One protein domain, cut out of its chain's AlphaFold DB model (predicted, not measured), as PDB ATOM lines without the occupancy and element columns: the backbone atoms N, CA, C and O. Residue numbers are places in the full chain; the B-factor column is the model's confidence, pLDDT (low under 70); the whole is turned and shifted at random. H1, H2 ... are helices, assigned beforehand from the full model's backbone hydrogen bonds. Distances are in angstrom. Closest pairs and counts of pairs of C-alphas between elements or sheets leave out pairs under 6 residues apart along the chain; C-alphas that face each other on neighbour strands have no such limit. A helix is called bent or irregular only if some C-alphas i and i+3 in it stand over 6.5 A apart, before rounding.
ATOM      1  N   LYS A 289     169.190 124.996  90.840       85.50
ATOM      2  CA  LYS A 289     168.135 126.006  90.632       85.50
ATOM      3  C   LYS A 289     166.724 125.381  90.581       85.50
ATOM      4  O   LYS A 289     166.511 124.213  90.903       85.50
ATOM      5  N   SER A 290     165.733 126.194  90.240       88.00
ATOM      6  CA  SER A 290     164.334 125.795  90.133       88.00
ATOM      7  C   SER A 290     164.005 125.196  88.758       88.00
ATOM      8  O   SER A 290     164.686 125.432  87.760       88.00
ATOM      9  N   LEU A 291     162.960 124.364  88.705       89.88
ATOM     10  CA  LEU A 291     162.579 123.633  87.491       89.88
ATOM     11  C   LEU A 291     162.103 124.560  86.361       89.88
ATOM     12  O   LEU A 291     162.330 124.258  85.197       89.88
ATOM     13  N   ASP A 292     161.457 125.673  86.694       87.75
ATOM     14  CA  ASP A 292     161.016 126.693  85.737       87.75
ATOM     15  C   ASP A 292     162.187 127.262  84.928       87.75
ATOM     16  O   ASP A 292     162.083 127.371  83.710       87.75
ATOM     17  N   VAL A 293     163.326 127.518  85.576       87.69
ATOM     18  CA  VAL A 293     164.556 127.971  84.913       87.69
ATOM     19  C   VAL A 293     164.995 126.954  83.858       87.69
ATOM     20  O   VAL A 293     165.256 127.315  82.719       87.69
ATOM     21  N   HIS A 294     164.975 125.662  84.176       87.38
ATOM     22  CA  HIS A 294     165.334 124.596  83.229       87.38
ATOM     23  C   HIS A 294     164.300 124.321  82.126       87.38
ATOM     24  O   HIS A 294     164.598 123.620  81.155       87.38
ATOM     25  N   LEU A 295     163.061 124.786  82.296       86.81
ATOM     26  CA  LEU A 295     161.980 124.579  81.330       86.81
ATOM     27  C   LEU A 295     161.791 125.769  80.390       86.81
ATOM     28  O   LEU A 295     161.357 125.561  79.256       86.81
ATOM     29  N   PHE A 296     162.077 126.983  80.859       87.31
ATOM     30  CA  PHE A 296     161.699 128.216  80.175       87.31
ATOM     31  C   PHE A 296     162.858 129.187  79.926       87.31
ATOM     32  O   PHE A 296     162.698 130.063  79.079       87.31
ATOM     33  N   ASP A 297     164.002 129.068  80.614       87.19
ATOM     34  CA  ASP A 297     165.158 129.929  80.336       87.19
ATOM     35  C   ASP A 297     165.876 129.439  79.066       87.19
ATOM     36  O   ASP A 297     166.407 128.324  79.053       87.19
ATOM     37  N   PRO A 298     165.929 130.247  77.992       84.69
ATOM     38  CA  PRO A 298     166.606 129.861  76.757       84.69
ATOM     39  C   PRO A 298     168.125 129.703  76.919       84.69
ATOM     40  O   PRO A 298     168.760 129.113  76.049       84.69
ATOM     41  N   ASN A 299     168.715 130.226  78.000       87.62
ATOM     42  CA  ASN A 299     170.154 130.152  78.262       87.62
ATOM     43  C   ASN A 299     170.558 128.928  79.094       87.62
ATOM     44  O   ASN A 299     171.738 128.768  79.405       87.62
ATOM     45  N   MET A 300     169.598 128.094  79.498       84.75
ATOM     46  CA  MET A 300     169.843 126.911  80.319       84.75
ATOM     47  C   MET A 300     169.707 125.634  79.498       84.75
ATOM     48  O   MET A 300     168.879 125.525  78.590       84.75
ATOM     49  N   ASP A 301     170.515 124.638  79.854       85.19
ATOM     50  CA  ASP A 301     170.464 123.339  79.203       85.19
ATOM     51  C   ASP A 301     169.095 122.691  79.397       85.19
ATOM     52  O   ASP A 301     168.582 122.526  80.505       85.19
ATOM     53  N   THR A 302     168.500 122.277  78.282       84.81
ATOM     54  CA  THR A 302     167.204 121.614  78.306       84.81
ATOM     55  C   THR A 302     167.329 120.256  78.993       84.81
ATOM     56  O   THR A 302     168.079 119.385  78.550       84.81
ATOM     57  N   LEU A 303     166.531 120.022  80.040       89.06
ATOM     58  CA  LEU A 303     166.539 118.733  80.737       89.06
ATOM     59  C   LEU A 303     166.177 117.583  79.795       89.06
ATOM     60  O   LEU A 303     165.116 117.603  79.158       89.06
ATOM     61  N   ALA A 304     167.012 116.542  79.787       92.31
ATOM     62  CA  ALA A 304     166.743 115.305  79.067       92.31
ATOM     63  C   ALA A 304     165.411 114.678  79.511       92.31
ATOM     64  O   ALA A 304     165.034 114.732  80.686       92.31
ATOM     65  N   TRP A 305     164.709 114.022  78.582       93.81
ATOM     66  CA  TRP A 305     163.396 113.423  78.852       93.81
ATOM     67  C   TRP A 305     163.404 112.452  80.041       93.81
ATOM     68  O   TRP A 305     162.501 112.470  80.876       93.81
ATOM     69  N   SER A 306     164.461 111.650  80.167       95.88
ATOM     70  CA  SER A 306     164.640 110.720  81.285       95.88
ATOM     71  C   SER A 306     164.698 111.429  82.643       95.88
ATOM     72  O   SER A 306     164.161 110.914  83.623       95.88
ATOM     73  N   VAL A 307     165.307 112.617  82.708       93.94
ATOM     74  CA  VAL A 307     165.353 113.449  83.919       93.94
ATOM     75  C   VAL A 307     163.971 114.026  84.205       93.94
ATOM     76  O   VAL A 307     163.492 113.891  85.325       93.94
ATOM     77  N   ARG A 308     163.276 114.564  83.193       93.88
ATOM     78  CA  ARG A 308     161.905 115.089  83.345       93.88
ATOM     79  C   ARG A 308     160.944 114.037  83.894       93.88
ATOM     80  O   ARG A 308     160.187 114.318  84.820       93.88
ATOM     81  N   TYR A 309     161.010 112.819  83.359       94.50
ATOM     82  CA  TYR A 309     160.181 111.710  83.820       94.50
ATOM     83  C   TYR A 309     160.475 111.350  85.285       94.50
ATOM     84  O   TYR A 309     159.548 111.205  86.082       94.50
ATOM     85  N   LYS A 310     161.756 111.296  85.679       95.56
ATOM     86  CA  LYS A 310     162.151 111.094  87.085       95.56
ATOM     87  C   LYS A 310     161.668 112.227  87.993       95.56
ATOM     88  O   LYS A 310     161.195 111.945  89.093       95.56
ATOM     89  N   THR A 311     161.738 113.480  87.543       93.00
ATOM     90  CA  THR A 311     161.220 114.643  88.279       93.00
ATOM     91  C   THR A 311     159.711 114.528  88.493       93.00
ATOM     92  O   THR A 311     159.248 114.680  89.621       93.00
ATOM     93  N   ALA A 312     158.946 114.166  87.458       95.31
ATOM     94  CA  ALA A 312     157.502 113.954  87.565       95.31
ATOM     95  C   ALA A 312     157.147 112.812  88.536       95.31
ATOM     96  O   ALA A 312     156.256 112.956  89.372       95.31
ATOM     97  N   GLN A 313     157.884 111.696  88.489       96.75
ATOM     98  CA  GLN A 313     157.721 110.604  89.454       96.75
ATOM     99  C   GLN A 313     158.051 111.039  90.889       96.75
ATOM    100  O   GLN A 313     157.353 110.650  91.824       96.75
ATOM    101  N   GLY A 314     159.109 111.835  91.076       95.00
ATOM    102  CA  GLY A 314     159.470 112.400  92.376       95.00
ATOM    103  C   GLY A 314     158.367 113.297  92.935       95.00
ATOM    104  O   GLY A 314     157.983 113.145  94.093       95.00
ATOM    105  N   PHE A 315     157.792 114.150  92.085       94.19
ATOM    106  CA  PHE A 315     156.670 115.017  92.438       94.19
ATOM    107  C   PHE A 315     155.430 114.217  92.857       94.19
ATOM    108  O   PHE A 315     154.858 114.478  93.911       94.19
ATOM    109  N   ALA A 316     155.065 113.175  92.103       95.06
ATOM    110  CA  ALA A 316     153.946 112.300  92.463       95.06
ATOM    111  C   ALA A 316     154.153 111.614  93.827       95.06
ATOM    112  O   ALA A 316     153.225 111.530  94.627       95.06
ATOM    113  N   LYS A 317     155.381 111.166  94.127       94.25
ATOM    114  CA  LYS A 317     155.720 110.583  95.436       94.25
ATOM    115  C   LYS A 317     155.625 111.606  96.565       94.25
ATOM    116  O   LYS A 317     155.104 111.269  97.622       94.25
ATOM    117  N   ALA A 318     156.111 112.827  96.340       91.31
ATOM    118  CA  ALA A 318     156.009 113.920  97.302       91.31
ATOM    119  C   ALA A 318     154.546 114.275  97.608       91.31
ATOM    120  O   ALA A 318     154.181 114.387  98.771       91.31
ATOM    121  N   LEU A 319     153.701 114.387  96.580       90.62
ATOM    122  CA  LEU A 319     152.274 114.660  96.757       90.62
ATOM    123  C   LEU A 319     151.556 113.538  97.501       90.62
ATOM    124  O   LEU A 319     150.797 113.809  98.424       90.62
ATOM    125  N   ARG A 320     151.826 112.278  97.139       91.00
ATOM    126  CA  ARG A 320     151.267 111.127  97.852       91.00
ATOM    127  C   ARG A 320     151.645 111.162  99.335       91.00
ATOM    128  O   ARG A 320     150.772 111.008 100.176       91.00
ATOM    129  N   TYR A 321     152.913 111.439  99.645       88.38
ATOM    130  CA  TYR A 321     153.378 111.613 101.024       88.38
ATOM    131  C   TYR A 321     152.615 112.733 101.746       88.38
ATOM    132  O   TYR A 321     152.111 112.527 102.849       88.38
ATOM    133  N   LEU A 322     152.462 113.896 101.106       85.94
ATOM    134  CA  LEU A 322     151.725 115.019 101.686       85.94
ATOM    135  C   LEU A 322     150.241 114.713 101.928       85.94
ATOM    136  O   LEU A 322     149.666 115.279 102.848       85.94
ATOM    137  N   HIS A 323     149.624 113.862 101.106       84.81
ATOM    138  CA  HIS A 323     148.203 113.523 101.207       84.81
ATOM    139  C   HIS A 323     147.918 112.363 102.172       84.81
ATOM    140  O   HIS A 323     146.909 112.391 102.868       84.81
ATOM    141  N   GLU A 324     148.761 111.328 102.178       83.31
ATOM    142  CA  GLU A 324     148.509 110.072 102.903       83.31
ATOM    143  C   GLU A 324     149.229 110.009 104.256       83.31
ATOM    144  O   GLU A 324     148.716 109.411 105.198       83.31
ATOM    145  N   GLU A 325     150.427 110.590 104.354       71.31
ATOM    146  CA  GLU A 325     151.335 110.396 105.495       71.31
ATOM    147  C   GLU A 325     151.457 111.675 106.343       71.31
ATOM    148  O   GLU A 325     151.502 111.615 107.574       71.31
ATOM    149  N   CYS A 326     151.412 112.854 105.714       70.25
ATOM    150  CA  CYS A 326     151.164 114.109 106.415       70.25
ATOM    151  C   CYS A 326     149.651 114.323 106.573       70.25
ATOM    152  O   CYS A 326     148.991 114.845 105.683       70.25
ATOM    153  N   ASN A 327     149.100 114.013 107.748       56.81
ATOM    154  CA  ASN A 327     147.689 114.237 108.124       56.81
ATOM    155  C   ASN A 327     147.237 115.727 108.161       56.81
ATOM    156  O   ASN A 327     146.299 116.091 108.867       56.81
ATOM    157  N   LEU A 328     147.910 116.620 107.433       52.94
ATOM    158  CA  LEU A 328     147.742 118.074 107.484       52.94
ATOM    159  C   LEU A 328     146.666 118.611 106.529       52.94
ATOM    160  O   LEU A 328     146.216 119.739 106.710       52.94
ATOM    161  N   LEU A 329     146.234 117.824 105.540       46.69
ATOM    162  CA  LEU A 329     145.169 118.217 104.605       46.69
ATOM    163  C   LEU A 329     143.759 117.810 105.067       46.69
ATOM    164  O   LEU A 329     142.783 118.360 104.566       46.69
ATOM    165  N   CYS A 330     143.631 116.909 106.047       36.28
ATOM    166  CA  CYS A 330     142.331 116.394 106.503       36.28
ATOM    167  C   CYS A 330     141.673 117.207 107.634       36.28
ATOM    168  O   CYS A 330     140.599 116.834 108.088       36.28
ATOM    169  N   THR A 331     142.282 118.298 108.106       34.53
ATOM    170  CA  THR A 331     141.686 119.173 109.140       34.53
ATOM    171  C   THR A 331     141.169 120.513 108.604       34.53
ATOM    172  O   THR A 331     140.711 121.335 109.393       34.53
ATOM    173  N   TRP A 332     141.204 120.730 107.281       35.28
ATOM    174  CA  TRP A 332     140.725 121.961 106.627       35.28
ATOM    175  C   TRP A 332     139.742 121.734 105.459       35.28
ATOM    176  O   TRP A 332     139.458 122.678 104.720       35.28
ATOM    177  N   ILE A 333     139.201 120.520 105.304       34.19
ATOM    178  CA  ILE A 333     137.967 120.241 104.543       34.19
ATOM    179  C   ILE A 333     136.903 119.868 105.566       34.19
ATOM    180  O   ILE A 333     135.778 120.406 105.459       34.19
TER     181      ILE A 333
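This is residues 289 to 333 of the 333 residues of the protein "Concanavalin A-like lectin/glucanase superfamily" of Artemisia annua (UniProt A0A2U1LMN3). One long, straight helix, H2, makes most of the length of this model, and a much shorter helix, H1, sits off its first end without touching it, joined to it by a loop that folds back. Residues 312 to 333, the later part of H2 with the tail after it, stick out free of the rest. The printed part has 45 residues with two named helices, H1 then H2 along the chain, no named strand, and the class all helix. The whole is extended, a rod with a radius of gyration of the C-alphas of 14.8 A and spans of 43 by 19 by 14 A.

Look first at H1, residues 291 to 296, and then at H2, residues 305 to 324: they are apart, with no C-alpha of the one within 8 A of the other. The link between them is short, 8 residues, but not tight. From residue 312 to residue 333, of which 312 to 324 belong to H2, the printed part stands free: no C-alpha 8 or more residues away along the chain comes within 10 A. In H1 and H2 every O i to N i+4 pair is within hydrogen-bond range.

Start at C-alpha 289 at (168.135, 126.006, 90.632). Find C-alpha 291 at (162.579, 123.633, 87.491), where H1 begins; it ends at Phe 296, 8.7 A away from C-alpha to C-alpha. After the link, find C-alpha 305 at (163.396, 113.423, 78.852); from there H2 runs 28.5 A, not bent, to C-alpha 324 at (148.509, 110.072, 102.903).

The C-alphas farthest apart are those of Asn 299 and Thr 331, 43.4 A. The printed part has no cut and ends at Ile 333, the chain's last residue. Mean pLDDT of the printed part is 81.8; look at residues 327 to 333 for low confidence, under 70.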